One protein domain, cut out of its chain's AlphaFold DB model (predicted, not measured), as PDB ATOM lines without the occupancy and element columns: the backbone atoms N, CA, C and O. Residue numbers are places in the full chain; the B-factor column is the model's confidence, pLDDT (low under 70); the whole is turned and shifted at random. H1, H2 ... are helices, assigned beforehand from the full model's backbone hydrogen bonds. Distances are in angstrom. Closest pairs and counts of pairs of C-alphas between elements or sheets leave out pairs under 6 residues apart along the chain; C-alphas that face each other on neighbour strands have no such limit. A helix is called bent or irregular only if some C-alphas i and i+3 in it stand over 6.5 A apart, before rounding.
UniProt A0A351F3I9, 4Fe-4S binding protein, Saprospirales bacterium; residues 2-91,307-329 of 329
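What this domain is: This is residues 2 to 91 and 307 to 329 of the 329 residues of the protein "4Fe-4S binding protein" of Saprospirales bacterium (UniProt A0A351F3I9). Three long helices, H1b, H3 and H5, pack side by side as the core of an elongated bundle, and H4 runs along its side, meeting H3 only at a corner. Short H2 sits at one end, and residues 2 to 9 stick out at the other. The printed part has 113 residues with five named helices, H1 to H5 in chain order, and no named strand; the class is all helix. It is compact, with a radius of gyration of the C-alphas of 15.1 A and spans of 48 by 27 by 21 A.

How they stand to each other: H1, residues 3 to 31, was assigned as one helix by its hydrogen bonds but is bent: C-alphas 10 and 13 are 7.3 A apart, and its arms, H1a, residues 3 to 10, and H1b, residues 13 to 31, stand at a steep tilt of 50 degrees. H1b touches the hub H3, residues 47 to 67, at a shallow tilt of 24 degrees, opposite ways; the closest C-alphas, of Pro 14 and Gly 59, are 4.0 A apart. H5, residues 307 to 325, touches H3, closest at the C-alphas of Ala 58 and Ser 318, 5.8 A. H4, residues 71 to 91, touches H5 with residues 82 to 86 alone, closest at the C-alphas of Phe 82 and Leu 324, 6.2 A; H4 and H3 touch only at the corner, closest at the C-alphas of Met 65 and Thr 71, 5.1 A. H2, residues 38 to 42, touches H3, closest at the C-alphas of Glu 40 and Gly 47, 4.3 A. H1b and H4 are apart. Every O i to N i+4 pair is within hydrogen-bond range in H1a, H2, H3, H4 and H5, and 13 of 15 in H1b.

Where its parts are: H1b is 27.8 A long, H3 30.2 A, H4 30.0 A and H5 27.2 A. C-alpha 3 is at (182.849, 149.042, 45.152) and C-alpha 325 at (193.711, 175.630, 65.962).

The domain as a whole: The C-alphas farthest apart, of Thr 2 and Ile 91, are 52.3 A apart. Residues 92 to 306 are not printed, and C-alphas 91 and 307 are 40.6 A apart across this cut. Of the links printed whole, none is long. Confidence is under 70 at residues 2 to 9 and 327 to 329.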
ATOM      1  N   THR A   2     184.403 144.386  45.494       51.47
ATOM      2  CA  THR A   2     183.184 145.208  45.444       51.47
ATOM      3  C   THR A   2     183.471 146.682  45.744       51.47
ATOM      4  O   THR A   2     184.324 147.016  46.566       51.47
ATOM      5  N   GLU A   3     182.728 147.575  45.093       52.41
ATOM      6  CA  GLU A   3     182.849 149.042  45.152       52.41
ATOM      7  C   GLU A   3     182.863 149.608  46.593       52.41
ATOM      8  O   GLU A   3     183.609 150.536  46.913       52.41
ATOM      9  N   LYS A   4     182.137 148.958  47.516       45.78
ATOM     10  CA  LYS A   4     182.123 149.277  48.957       45.78
ATOM     11  C   LYS A   4     183.481 149.062  49.647       45.78
ATOM     12  O   LYS A   4     183.881 149.878  50.477       45.78
ATOM     13  N   VAL A   5     184.225 148.014  49.281       52.59
ATOM     14  CA  VAL A   5     185.575 147.738  49.819       52.59
ATOM     15  C   VAL A   5     186.578 148.779  49.309       52.59
ATOM     16  O   VAL A   5     187.482 149.200  50.041       52.59
ATOM     17  N   PHE A   6     186.387 149.253  48.075       52.25
ATOM     18  CA  PHE A   6     187.208 150.303  47.479       52.25
ATOM     19  C   PHE A   6     186.975 151.672  48.145       52.25
ATOM     20  O   PHE A   6     187.943 152.349  48.508       52.25
ATOM     21  N   MET A   7     185.716 152.052  48.405       52.50
ATOM     22  CA  MET A   7     185.385 153.273  49.157       52.50
ATOM     23  C   MET A   7     185.931 153.251  50.592       52.50
ATOM     24  O   MET A   7     186.571 154.216  51.015       52.50
ATOM     25  N   TYR A   8     185.743 152.152  51.330       57.50
ATOM     26  CA  TYR A   8     186.169 152.049  52.734       57.50
ATOM     27  C   TYR A   8     187.694 152.203  52.899       57.50
ATOM     28  O   TYR A   8     188.177 152.900  53.793       57.50
ATOM     29  N   SER A   9     188.473 151.636  51.972       64.19
ATOM     30  CA  SER A   9     189.937 151.779  51.938       64.19
ATOM     31  C   SER A   9     190.399 153.229  51.720       64.19
ATOM     32  O   SER A   9     191.422 153.651  52.272       64.19
ATOM     33  N   LYS A  10     189.636 154.013  50.947       78.88
ATOM     34  CA  LYS A  10     189.993 155.387  50.565       78.88
ATOM     35  C   LYS A  10     189.774 156.399  51.693       78.88
ATOM     36  O   LYS A  10     190.557 157.343  51.813       78.88
ATOM     37  N   PHE A  11     188.755 156.191  52.529       87.62
ATOM     38  CA  PHE A  11     188.381 157.123  53.602       87.62
ATOM     39  C   PHE A  11     188.871 156.725  54.998       87.62
ATOM     40  O   PHE A  11     188.859 157.567  55.893       87.62
ATOM     41  N   LYS A  12     189.399 155.507  55.183       93.56
ATOM     42  CA  LYS A  12     189.916 155.043  56.482       93.56
ATOM     43  C   LYS A  12     190.936 156.004  57.113       93.56
ATOM     44  O   LYS A  12     190.761 156.427  58.245       93.56
ATOM     45  N   PHE A  13     191.998 156.368  56.392       96.25
ATOM     46  CA  PHE A  13     193.062 157.238  56.926       96.25
ATOM     47  C   PHE A  13     192.626 158.702  57.118       96.25
ATOM     48  O   PHE A  13     192.941 159.262  58.165       96.25
ATOM     49  N   PRO A  14     191.870 159.315  56.184       97.06
ATOM     50  CA  PRO A  14     191.187 160.587  56.430       97.06
ATOM     51  C   PRO A  14     190.331 160.599  57.704       97.06
ATOM     52  O   PRO A  14     190.448 161.525  58.502       97.06
ATOM     53  N   GLY A  15     189.521 159.558  57.923       97.12
ATOM     54  CA  GLY A  15     188.688 159.428  59.122       97.12
ATOM     55  C   GLY A  15     189.510 159.302  60.405       97.12
ATOM     56  O   GLY A  15     189.187 159.931  61.405       97.12
ATOM     57  N   ILE A  16     190.628 158.568  60.371       97.81
ATOM     58  CA  ILE A  16     191.552 158.494  61.515       97.81
ATOM     59  C   ILE A  16     192.128 159.880  61.839       97.81
ATOM     60  O   ILE A  16     192.165 160.260  63.004       97.81
ATOM     61  N   ALA A  17     192.546 160.654  60.833       97.81
ATOM     62  CA  ALA A  17     193.090 161.994  61.061       97.81
ATOM     63  C   ALA A  17     192.058 162.948  61.682       97.81
ATOM     64  O   ALA A  17     192.402 163.683  62.607       97.81
ATOM     65  N   PHE A  18     190.804 162.887  61.214       98.19
ATOM     66  CA  PHE A  18     189.667 163.604  61.797       98.19
ATOM     67  C   PHE A  18     189.510 163.273  63.289       98.19
ATOM     68  O   PHE A  18     189.523 164.172  64.126       98.19
ATOM     69  N   LEU A  19     189.449 161.980  63.627       98.19
ATOM     70  CA  LEU A  19     189.267 161.527  65.008       98.19
ATOM     71  C   LEU A  19     190.442 161.913  65.913       98.19
ATOM     72  O   LEU A  19     190.212 162.325  67.045       98.19
ATOM     73  N   ILE A  20     191.686 161.828  65.427       97.94
ATOM     74  CA  ILE A  20     192.874 162.229  66.201       97.94
ATOM     75  C   ILE A  20     192.825 163.718  66.551       97.94
ATOM     76  O   ILE A  20     193.098 164.082  67.690       97.94
ATOM     77  N   VAL A  21     192.481 164.584  65.590       97.88
ATOM     78  CA  VAL A  21     192.409 166.034  65.839       97.88
ATOM     79  C   VAL A  21     191.357 166.344  66.898       97.88
ATOM     80  O   VAL A  21     191.650 167.068  67.845       97.88
ATOM     81  N   ILE A  22     190.173 165.739  66.790       97.50
ATOM     82  CA  ILE A  22     189.108 165.903  67.786       97.50
ATOM     83  C   ILE A  22     189.555 165.386  69.156       97.50
ATOM     84  O   ILE A  22     189.431 166.098  70.150       97.50
ATOM     85  N   ALA A  23     190.133 164.185  69.211       97.12
ATOM     86  CA  ALA A  23     190.589 163.576  70.457       97.12
ATOM     87  C   ALA A  23     191.654 164.416  71.180       97.12
ATOM     88  O   ALA A  23     191.686 164.423  72.407       97.12
ATOM     89  N   ILE A  24     192.506 165.136  70.441       95.44
ATOM     90  CA  ILE A  24     193.516 166.028  71.024       95.44
ATOM     91  C   ILE A  24     192.904 167.368  71.447       95.44
ATOM     92  O   ILE A  24     193.242 167.876  72.514       95.44
ATOM     93  N   LEU A  25     192.027 167.963  70.632       95.06
ATOM     94  CA  LEU A  25     191.509 169.307  70.902       95.06
ATOM     95  C   LEU A  25     190.395 169.342  71.955       95.06
ATOM     96  O   LEU A  25     190.274 170.354  72.639       95.06
ATOM     97  N   ILE A  26     189.620 168.265  72.141       94.75
ATOM     98  CA  ILE A  26     188.564 168.222  73.170       94.75
ATOM     99  C   ILE A  26     189.134 168.449  74.582       94.75
ATOM    100  O   ILE A  26     188.667 169.378  75.239       94.75
ATOM    101  N   PRO A  27     190.144 167.692  75.066       92.62
ATOM    102  CA  PRO A  27     190.732 167.944  76.383       92.62
ATOM    103  C   PRO A  27     191.323 169.348  76.500       92.62
ATOM    104  O   PRO A  27     191.216 169.983  77.542       92.62
ATOM    105  N   VAL A  28     191.917 169.861  75.418       89.62
ATOM    106  CA  VAL A  28     192.477 171.217  75.394       89.62
ATOM    107  C   VAL A  28     191.384 172.279  75.537       89.62
ATOM    108  O   VAL A  28     191.609 173.301  76.176       89.62
ATOM    109  N   HIS A  29     190.197 172.042  74.981       90.12
ATOM    110  CA  HIS A  29     189.057 172.943  75.107       90.12
ATOM    111  C   HIS A  29     188.379 172.859  76.483       90.12
ATOM    112  O   HIS A  29     187.972 173.889  77.007       90.12
ATOM    113  N   THR A  30     188.281 171.668  77.082       89.62
ATOM    114  CA  THR A  30     187.515 171.459  78.325       89.62
ATOM    115  C   THR A  30     188.335 171.589  79.607       89.62
ATOM    116  O   THR A  30     187.784 171.965  80.637       89.62
ATOM    117  N   GLN A  31     189.632 171.271  79.579       88.12
ATOM    118  CA  GLN A  31     190.469 171.217  80.787       88.12
ATOM    119  C   GLN A  31     191.343 172.458  80.979       88.12
ATOM    120  O   GLN A  31     191.852 172.695  82.075       88.12
ATOM    121  N   VAL A  32     191.559 173.250  79.927       82.38
ATOM    122  CA  VAL A  32     192.411 174.436  80.012       82.38
ATOM    123  C   VAL A  32     191.569 175.644  80.407       82.38
ATOM    124  O   VAL A  32     190.658 176.045  79.694       82.38
ATOM    125  N   SER A  33     191.936 176.280  81.519       72.69
ATOM    126  CA  SER A  33     191.215 177.424  82.098       72.69
ATOM    127  C   SER A  33     191.154 178.674  81.213       72.69
ATOM    128  O   SER A  33     190.329 179.552  81.444       72.69
ATOM    129  N   ARG A  34     192.028 178.782  80.206       73.44
ATOM    130  CA  ARG A  34     192.024 179.870  79.219       73.44
ATOM    131  C   ARG A  34     191.648 179.311  77.849       73.44
ATOM    132  O   ARG A  34     192.319 178.368  77.419       73.44
ATOM    133  N   PRO A  35     190.688 179.916  77.123       78.69
ATOM    134  CA  PRO A  35     190.262 179.414  75.822       78.69
ATOM    135  C   PRO A  35     191.458 179.316  74.864       78.69
ATOM    136  O   PRO A  35     192.162 180.289  74.577       78.69
ATOM    137  N   MET A  36     191.756 178.082  74.453       81.25
ATOM    138  CA  MET A  36     192.870 177.731  73.565       81.25
ATOM    139  C   MET A  36     192.570 177.923  72.095       81.25
ATOM    140  O   MET A  36     193.467 178.308  71.347       81.25
ATOM    141  N   LEU A  37     191.309 177.732  71.749       87.50
ATOM    142  CA  LEU A  37     190.764 177.845  70.411       87.50
ATOM    143  C   LEU A  37     190.395 179.298  70.112       87.50
ATOM    144  O   LEU A  37     189.885 180.011  70.982       87.50
ATOM    145  N   MET A  38     190.673 179.743  68.888       84.75
ATOM    146  CA  MET A  38     190.500 181.143  68.505       84.75
ATOM    147  C   MET A  38     189.020 181.537  68.445       84.75
ATOM    148  O   MET A  38     188.647 182.601  68.939       84.75
ATOM    149  N   LEU A  39     188.164 180.674  67.894       87.12
ATOM    150  CA  LEU A  39     186.722 180.916  67.816       87.12
ATOM    151  C   LEU A  39     186.076 180.947  69.197       87.12
ATOM    152  O   LEU A  39     185.214 181.787  69.411       87.12
ATOM    153  N   GLU A  40     186.529 180.115  70.137       88.44
ATOM    154  CA  GLU A  40     186.033 180.142  71.521       88.44
ATOM    155  C   GLU A  40     186.296 181.492  72.199       88.44
ATOM    156  O   GLU A  40     185.496 181.964  73.002       88.44
ATOM    157  N   ARG A  41     187.424 182.133  71.869       83.38
ATOM    158  CA  ARG A  41     187.781 183.445  72.417       83.38
ATOM    159  C   ARG A  41     186.979 184.582  71.782       83.38
ATOM    160  O   ARG A  41     186.696 185.564  72.461       83.38
ATOM    161  N   LEU A  42     186.648 184.468  70.494       86.06
ATOM    162  CA  LEU A  42     185.828 185.455  69.785       86.06
ATOM    163  C   LEU A  42     184.352 185.344  70.181       86.06
ATOM    164  O   LEU A  42     183.702 186.363  70.401       86.06
ATOM    165  N   VAL A  43     183.835 184.117  70.270       88.25
ATOM    166  CA  VAL A  43     182.449 183.821  70.635       88.25
ATOM    167  C   VAL A  43     182.425 182.584  71.546       88.25
ATOM    168  O   VAL A  43     182.710 181.478  71.078       88.25
ATOM    169  N   PRO A  44     182.069 182.731  72.836       87.62
ATOM    170  CA  PRO A  44     181.987 181.602  73.760       87.62
ATOM    171  C   PRO A  44     181.083 180.476  73.229       87.62
ATOM    172  O   PRO A  44     179.993 180.733  72.711       87.62
ATOM    173  N   GLY A  45     181.536 179.227  73.340       86.62
ATOM    174  CA  GLY A  45     180.863 178.027  72.832       86.62
ATOM    175  C   GLY A  45     181.186 177.649  71.379       86.62
ATOM    176  O   GLY A  45     180.892 176.524  70.965       86.62
ATOM    177  N   TYR A  46     181.815 178.531  70.590       91.75
ATOM    178  CA  TYR A  46     182.143 178.248  69.182       91.75
ATOM    179  C   TYR A  46     183.411 177.393  69.019       91.75
ATOM    180  O   TYR A  46     183.705 176.930  67.910       91.75
ATOM    181  N   GLY A  47     184.138 177.100  70.100       91.19
ATOM    182  CA  GLY A  47     185.276 176.182  70.101       91.19
ATOM    183  C   GLY A  47     184.912 174.784  69.600       91.19
ATOM    184  O   GLY A  47     185.669 174.191  68.835       91.19
ATOM    185  N   TRP A  48     183.716 174.280  69.921       93.81
ATOM    186  CA  TRP A  48     183.227 172.996  69.399       93.81
ATOM    187  C   TRP A  48     183.112 172.979  67.873       93.81
ATOM    188  O   TRP A  48     183.460 171.984  67.231       93.81
ATOM    189  N   ILE A  49     182.677 174.095  67.285       95.12
ATOM    190  CA  ILE A  49     182.596 174.257  65.831       95.12
ATOM    191  C   ILE A  49     184.012 174.254  65.244       95.12
ATOM    192  O   ILE A  49     184.265 173.539  64.273       95.12
ATOM    193  N   GLU A  50     184.954 174.977  65.860       94.62
ATOM    194  CA  GLU A  50     186.362 174.987  65.443       94.62
ATOM    195  C   GLU A  50     186.972 173.580  65.428       94.62
ATOM    196  O   GLU A  50     187.594 173.186  64.440       94.62
ATOM    197  N   ILE A  51     186.746 172.794  66.487       96.25
ATOM    198  CA  ILE A  51     187.246 171.418  66.617       96.25
ATOM    199  C   ILE A  51     186.759 170.548  65.454       96.25
ATOM    200  O   ILE A  51     187.556 169.848  64.819       96.25
ATOM    201  N   ILE A  52     185.460 170.601  65.154       97.12
ATOM    202  CA  ILE A  52     184.856 169.809  64.077       97.12
ATOM    203  C   ILE A  52     185.406 170.252  62.715       97.12
ATOM    204  O   ILE A  52     185.790 169.407  61.898       97.12
ATOM    205  N   LEU A  53     185.506 171.564  62.475       96.88
ATOM    206  CA  LEU A  53     186.055 172.116  61.234       96.88
ATOM    207  C   LEU A  53     187.521 171.715  61.028       96.88
ATOM    208  O   LEU A  53     187.890 171.296  59.927       96.88
ATOM    209  N   LEU A  54     188.347 171.772  62.075       97.06
ATOM    210  CA  LEU A  54     189.747 171.338  62.029       97.06
ATOM    211  C   LEU A  54     189.876 169.826  61.805       97.06
ATOM    212  O   LEU A  54     190.763 169.388  61.064       97.06
ATOM    213  N   GLY A  55     188.969 169.029  62.375       97.94
ATOM    214  CA  GLY A  55     188.862 167.602  62.082       97.94
ATOM    215  C   GLY A  55     188.608 167.350  60.594       97.94
ATOM    216  O   GLY A  55     189.341 166.585  59.953       97.94
ATOM    217  N   PHE A  56     187.599 168.009  60.010       98.00
ATOM    218  CA  PHE A  56     187.284 167.870  58.581       98.00
ATOM    219  C   PHE A  56     188.427 168.358  57.693       98.00
ATOM    220  O   PHE A  56     188.771 167.698  56.707       98.00
ATOM    221  N   TYR A  57     189.059 169.468  58.069       97.38
ATOM    222  CA  TYR A  57     190.245 170.000  57.409       97.38
ATOM    223  C   TYR A  57     191.387 168.973  57.367       97.38
ATOM    224  O   TYR A  57     191.940 168.709  56.293       97.38
ATOM    225  N   ALA A  58     191.696 168.322  58.493       97.62
ATOM    226  CA  ALA A  58     192.724 167.287  58.554       97.62
ATOM    227  C   ALA A  58     192.378 166.073  57.678       97.62
ATOM    228  O   ALA A  58     193.211 165.618  56.885       97.62
ATOM    229  N   GLY A  59     191.137 165.583  57.758       97.31
ATOM    230  CA  GLY A  59     190.665 164.476  56.923       97.31
ATOM    231  C   GLY A  59     190.760 164.794  55.426       97.31
ATOM    232  O   GLY A  59     191.302 164.002  54.646       97.31
ATOM    233  N   PHE A  60     190.315 165.985  55.021       96.44
ATOM    234  CA  PHE A  60     190.400 166.460  53.639       96.44
ATOM    235  C   PHE A  60     191.845 166.517  53.135       96.44
ATOM    236  O   PHE A  60     192.143 166.054  52.027       96.44
ATOM    237  N   ILE A  61     192.763 167.040  53.949       95.56
ATOM    238  CA  ILE A  61     194.178 167.119  53.587       95.56
ATOM    239  C   ILE A  61     194.782 165.731  53.413       95.56
ATOM    240  O   ILE A  61     195.430 165.488  52.393       95.56
ATOM    241  N   VAL A  62     194.566 164.811  54.357       96.12
ATOM    242  CA  VAL A  62     195.084 163.438  54.242       96.12
ATOM    243  C   VAL A  62     194.546 162.776  52.978       96.12
ATOM    244  O   VAL A  62     195.312 162.169  52.224       96.12
ATOM    245  N   PHE A  63     193.258 162.957  52.680       95.12
ATOM    246  CA  PHE A  63     192.659 162.460  51.445       95.12
ATOM    247  C   PHE A  63     193.365 163.024  50.204       95.12
ATOM    248  O   PHE A  63     193.714 162.265  49.295       95.12
ATOM    249  N   LYS A  64     193.627 164.336  50.159       93.44
ATOM    250  CA  LYS A  64     194.339 164.966  49.037       93.44
ATOM    251  C   LYS A  64     195.798 164.530  48.952       93.44
ATOM    252  O   LYS A  64     196.271 164.247  47.856       93.44
ATOM    253  N   MET A  65     196.526 164.430  50.058       91.56
ATOM    254  CA  MET A  65     197.944 164.051  50.047       91.56
ATOM    255  C   MET A  65     198.164 162.585  49.663       91.56
ATOM    256  O   MET A  65     199.168 162.283  49.019       91.56
ATOM    257  N   LEU A  66     197.226 161.696  50.005       91.19
ATOM    258  CA  LEU A  66     197.279 160.283  49.626       91.19
ATOM    259  C   LEU A  66     196.870 160.017  48.177       91.19
ATOM    260  O   LEU A  66     197.422 159.107  47.566       91.19
ATOM    261  N   ASN A  67     195.925 160.791  47.639       86.94
ATOM    262  CA  ASN A  67     195.367 160.556  46.303       86.94
ATOM    263  C   ASN A  67     195.879 161.531  45.229       86.94
ATOM    264  O   ASN A  67     195.555 161.367  44.057       86.94
ATOM    265  N   SER A  68     196.638 162.569  45.589       76.12
ATOM    266  CA  SER A  68     197.192 163.499  44.600       76.12
ATOM    267  C   SER A  68     198.528 163.008  44.050       76.12
ATOM    268  O   SER A  68     199.418 162.598  44.791       76.12
ATOM    269  N   GLY A  69     198.726 163.186  42.742       77.44
ATOM    270  CA  GLY A  69     200.043 163.062  42.114       77.44
ATOM    271  C   GLY A  69     201.024 164.177  42.509       77.44
ATOM    272  O   GLY A  69     202.138 164.205  42.004       77.44
ATOM    273  N   ASN A  70     200.662 165.108  43.407       83.38
ATOM    274  CA  ASN A  70     201.463 166.303  43.714       83.38
ATOM    275  C   ASN A  70     201.435 166.702  45.207       83.38
ATOM    276  O   ASN A  70     201.078 167.827  45.572       83.38
ATOM    277  N   THR A  71     201.794 165.759  46.081       88.44
ATOM    278  CA  THR A  71     201.957 165.931  47.526       88.44
ATOM    279  C   THR A  71     202.863 167.113  47.876       88.44
ATOM    280  O   THR A  71     202.522 167.856  48.790       88.44
ATOM    281  N   ALA A  72     203.962 167.345  47.145       89.56
ATOM    282  CA  ALA A  72     204.881 168.453  47.436       89.56
ATOM    283  C   ALA A  72     204.182 169.823  47.332       89.56
ATOM    284  O   ALA A  72     204.331 170.692  48.196       89.56
ATOM    285  N   ARG A  73     203.350 170.003  46.298       90.75
ATOM    286  CA  ARG A  73     202.576 171.234  46.096       90.75
ATOM    287  C   ARG A  73     201.478 171.391  47.153       90.75
ATOM    288  O   ARG A  73     201.271 172.501  47.634       90.75
ATOM    289  N   TRP A  74     200.806 170.305  47.545       91.44
ATOM    290  CA  TRP A  74     199.838 170.335  48.651       91.44
ATOM    291  C   TRP A  74     200.500 170.691  49.981       91.44
ATOM    292  O   TRP A  74     200.016 171.588  50.665       91.44
ATOM    293  N   ARG A  75     201.641 170.070  50.296       91.88
ATOM    294  CA  ARG A  75     202.429 170.356  51.498       91.88
ATOM    295  C   ARG A  75     202.773 171.842  51.595       91.88
ATOM    296  O   ARG A  75     202.477 172.458  52.611       91.88
ATOM    297  N   LEU A  76     203.319 172.439  50.530       92.31
ATOM    298  CA  LEU A  76     203.648 173.872  50.507       92.31
ATOM    299  C   LEU A  76     202.419 174.780  50.677       92.31
ATOM    300  O   LEU A  76     202.526 175.813  51.327       92.31
ATOM    301  N   ARG A  77     201.255 174.410  50.125       92.94
ATOM    302  CA  ARG A  77     200.011 175.188  50.283       92.94
ATOM    303  C   ARG A  77     199.504 175.169  51.719       92.94
ATOM    304  O   ARG A  77     199.263 176.223  52.288       92.94
ATOM    305  N   ILE A  78     199.359 173.979  52.291       92.44
ATOM    306  CA  ILE A  78     198.849 173.773  53.655       92.44
ATOM    307  C   ILE A  78     199.763 174.454  54.672       92.44
ATOM    308  O   ILE A  78     199.310 175.173  55.558       92.44
ATOM    309  N   TRP A  79     201.066 174.285  54.486       91.44
ATOM    310  CA  TRP A  79     202.065 174.899  55.340       91.44
ATOM    311  C   TRP A  79     202.147 176.422  55.155       91.44
ATOM    312  O   TRP A  79     202.341 177.160  56.116       91.44
ATOM    313  N   GLY A  80     201.928 176.913  53.932       93.50
ATOM    314  CA  GLY A  80     201.757 178.337  53.655       93.50
ATOM    315  C   GLY A  80     200.551 178.929  54.386       93.50
ATOM    316  O   GLY A  80     200.690 179.979  55.006       93.50
ATOM    317  N   ILE A  81     199.406 178.232  54.387       92.06
ATOM    318  CA  ILE A  81     198.209 178.635  55.146       92.06
ATOM    319  C   ILE A  81     198.545 178.775  56.634       92.06
ATOM    320  O   ILE A  81     198.195 179.792  57.219       92.06
ATOM    321  N   PHE A  82     199.282 177.821  57.218       90.81
ATOM    322  CA  PHE A  82     199.736 177.927  58.613       90.81
ATOM    323  C   PHE A  82     200.473 179.237  58.881       90.81
ATOM    324  O   PHE A  82     200.148 179.966  59.813       90.81
ATOM    325  N   SER A  83     201.454 179.556  58.034       92.19
ATOM    326  CA  SER A  83     202.255 180.768  58.188       92.19
ATOM    327  C   SER A  83     201.434 182.041  58.006       92.19
ATOM    328  O   SER A  83     201.697 183.017  58.701       92.19
ATOM    329  N   VAL A  84     200.469 182.044  57.082       92.62
ATOM    330  CA  VAL A  84     199.577 183.190  56.856       92.62
ATOM    331  C   VAL A  84     198.661 183.403  58.053       92.62
ATOM    332  O   VAL A  84     198.558 184.530  58.519       92.62
ATOM    333  N   VAL A  85     198.041 182.343  58.578       91.25
ATOM    334  CA  VAL A  85     197.179 182.437  59.767       91.25
ATOM    335  C   VAL A  85     197.985 182.942  60.959       91.25
ATOM    336  O   VAL A  85     197.597 183.923  61.583       91.25
ATOM    337  N   PHE A  86     199.150 182.349  61.211       89.50
ATOM    338  CA  PHE A  86     199.995 182.703  62.347       89.50
ATOM    339  C   PHE A  86     200.496 184.160  62.288       89.50
ATOM    340  O   PHE A  86     200.295 184.928  63.226       89.50
ATOM    341  N   PHE A  87     201.111 184.594  61.180       89.44
ATOM    342  CA  PHE A  87     201.567 185.988  61.061       89.44
ATOM    343  C   PHE A  87     200.412 186.982  60.886       89.44
ATOM    344  O   PHE A  87     200.547 188.135  61.283       89.44
ATOM    345  N   GLY A  88     199.277 186.554  60.333       90.56
ATOM    346  CA  GLY A  88     198.057 187.357  60.287       90.56
ATOM    347  C   GLY A  88     197.558 187.684  61.692       90.56
ATOM    348  O   GLY A  88     197.344 188.853  62.001       90.56
ATOM    349  N   GLN A  89     197.481 186.680  62.572       88.50
ATOM    350  CA  GLN A  89     197.157 186.877  63.988       88.50
ATOM    351  C   GLN A  89     198.159 187.819  64.675       88.50
ATOM    352  O   GLN A  89     197.729 188.702  65.410       88.50
ATOM    353  N   LEU A  90     199.467 187.705  64.379       86.88
ATOM    354  CA  LEU A  90     200.489 188.630  64.906       86.88
ATOM    355  C   LEU A  90     200.158 190.075  64.549       86.88
ATOM    356  O   LEU A  90     200.110 190.937  65.415       86.88
ATOM    357  N   ILE A  91     199.966 190.338  63.255       89.00
ATOM    358  CA  ILE A  91     199.792 191.689  62.721       89.00
ATOM    359  C   ILE A  91     198.496 192.299  63.251       89.00
ATOM    360  O   ILE A  91     198.502 193.451  63.678       89.00
ATOM    361  N   LEU A 307     201.975 151.581  53.972       95.19
ATOM    362  CA  LEU A 307     201.289 151.862  55.229       95.19
ATOM    363  C   LEU A 307     202.070 152.885  56.063       95.19
ATOM    364  O   LEU A 307     201.457 153.816  56.580       95.19
ATOM    365  N   ALA A 308     203.402 152.791  56.112       96.38
ATOM    366  CA  ALA A 308     204.250 153.780  56.781       96.38
ATOM    367  C   ALA A 308     204.015 155.196  56.223       96.38
ATOM    368  O   ALA A 308     203.810 156.131  56.992       96.38
ATOM    369  N   LYS A 309     203.925 155.355  54.893       94.94
ATOM    370  CA  LYS A 309     203.571 156.633  54.249       94.94
ATOM    371  C   LYS A 309     202.204 157.162  54.696       94.94
ATOM    372  O   LYS A 309     202.063 158.356  54.950       94.94
ATOM    373  N   LYS A 310     201.197 156.288  54.793       95.75
ATOM    374  CA  LYS A 310     199.848 156.672  55.239       95.75
ATOM    375  C   LYS A 310     199.835 157.120  56.699       95.75
ATOM    376  O   LYS A 310     199.263 158.166  56.989       95.75
ATOM    377  N   ILE A 311     200.497 156.372  57.585       96.62
ATOM    378  CA  ILE A 311     200.635 156.735  59.005       96.62
ATOM    379  C   ILE A 311     201.367 158.072  59.134       96.62
ATOM    380  O   ILE A 311     200.916 158.935  59.878       96.62
ATOM    381  N   TRP A 312     202.444 158.270  58.369       95.81
ATOM    382  CA  TRP A 312     203.204 159.517  58.371       95.81
ATOM    383  C   TRP A 312     202.330 160.726  58.036       95.81
ATOM    384  O   TRP A 312     202.320 161.692  58.789       95.81
ATOM    385  N   PHE A 313     201.544 160.665  56.956       95.31
ATOM    386  CA  PHE A 313     200.654 161.775  56.603       95.31
ATOM    387  C   PHE A 313     199.543 161.994  57.623       95.31
ATOM    388  O   PHE A 313     199.261 163.145  57.928       95.31
ATOM    389  N   VAL A 314     198.934 160.937  58.169       97.12
ATOM    390  CA  VAL A 314     197.943 161.094  59.247       97.12
ATOM    391  C   VAL A 314     198.565 161.831  60.431       97.12
ATOM    392  O   VAL A 314     198.037 162.849  60.859       97.12
ATOM    393  N   LEU A 315     199.725 161.374  60.899       96.44
ATOM    394  CA  LEU A 315     200.417 161.957  62.042       96.44
ATOM    395  C   LEU A 315     200.776 163.429  61.821       96.44
ATOM    396  O   LEU A 315     200.449 164.280  62.646       96.44
ATOM    397  N   THR A 316     201.445 163.742  60.712       95.50
ATOM    398  CA  THR A 316     201.960 165.094  60.496       95.50
ATOM    399  C   THR A 316     200.848 166.088  60.150       95.50
ATOM    400  O   THR A 316     200.907 167.235  60.587       95.50
ATOM    401  N   VAL A 317     199.799 165.653  59.437       96.12
ATOM    402  CA  VAL A 317     198.629 166.495  59.131       96.12
ATOM    403  C   VAL A 317     197.777 166.737  60.372       96.12
ATOM    404  O   VAL A 317     197.350 167.870  60.582       96.12
ATOM    405  N   SER A 318     197.551 165.720  61.212       97.00
ATOM    406  CA  SER A 318     196.828 165.906  62.473       97.00
ATOM    407  C   SER A 318     197.566 166.876  63.396       97.00
ATOM    408  O   SER A 318     196.941 167.791  63.924       97.00
ATOM    409  N   LEU A 319     198.893 166.750  63.528       95.38
ATOM    410  CA  LEU A 319     199.696 167.710  64.294       95.38
ATOM    411  C   LEU A 319     199.603 169.125  63.722       95.38
ATOM    412  O   LEU A 319     199.403 170.066  64.480       95.38
ATOM    413  N   HIS A 320     199.694 169.283  62.400       94.56
ATOM    414  CA  HIS A 320     199.520 170.583  61.748       94.56
ATOM    415  C   HIS A 320     198.133 171.186  62.020       94.56
ATOM    416  O   HIS A 320     198.044 172.361  62.354       94.56
ATOM    417  N   ALA A 321     197.055 170.405  61.919       95.88
ATOM    418  CA  ALA A 321     195.698 170.894  62.167       95.88
ATOM    419  C   ALA A 321     195.485 171.296  63.635       95.88
ATOM    420  O   ALA A 321     194.905 172.346  63.902       95.88
ATOM    421  N   VAL A 322     196.017 170.509  64.577       94.31
ATOM    422  CA  VAL A 322     196.043 170.874  66.001       94.31
ATOM    423  C   VAL A 322     196.814 172.180  66.191       94.31
ATOM    424  O   VAL A 322     196.305 173.105  66.809       94.31
ATOM    425  N   PHE A 323     198.008 172.303  65.607       91.69
ATOM    426  CA  PHE A 323     198.813 173.522  65.693       91.69
ATOM    427  C   PHE A 323     198.120 174.728  65.075       91.69
ATOM    428  O   PHE A 323     198.312 175.828  65.570       91.69
ATOM    429  N   LEU A 324     197.337 174.542  64.013       91.75
ATOM    430  CA  LEU A 324     196.575 175.608  63.375       91.75
ATOM    431  C   LEU A 324     195.453 176.126  64.286       91.75
ATOM    432  O   LEU A 324     195.282 177.334  64.375       91.75
ATOM    433  N   GLY A 325     194.736 175.236  64.982       88.75
ATOM    434  CA  GLY A 325     193.711 175.630  65.962       88.75
ATOM    435  C   GLY A 325     194.284 176.217  67.249       88.75
ATOM    436  O   GLY A 325     193.693 177.092  67.868       88.75
ATOM    437  N   LEU A 326     195.476 175.759  67.638       83.75
ATOM    438  CA  LEU A 326     196.217 176.289  68.783       83.75
ATOM    439  C   LEU A 326     197.138 177.456  68.408       83.75
ATOM    440  O   LEU A 326     197.858 177.947  69.279       83.75
ATOM    441  N   ALA A 327     197.181 177.861  67.132       64.25
ATOM    442  CA  ALA A 327     198.079 178.903  66.653       64.25
ATOM    443  C   ALA A 327     197.735 180.197  67.387       64.25
ATOM    444  O   ALA A 327     196.632 180.733  67.276       64.25
ATOM    445  N   ARG A 328     198.697 180.620  68.201       66.62
ATOM    446  CA  ARG A 328     198.633 181.704  69.172       66.62
ATOM    447  C   ARG A 328     199.936 182.477  69.085       66.62
ATOM    448  O   ARG A 328     200.998 181.883  68.867       66.62
ATOM    449  N   ILE A 329     199.849 183.771  69.329       55.06
ATOM    450  CA  ILE A 329     200.974 184.670  69.593       55.06
ATOM    451  C   ILE A 329     200.671 185.360  70.895       55.06
ATOM    452  O   ILE A 329     199.478 185.630  71.094       55.06
TER     453      ILE A 329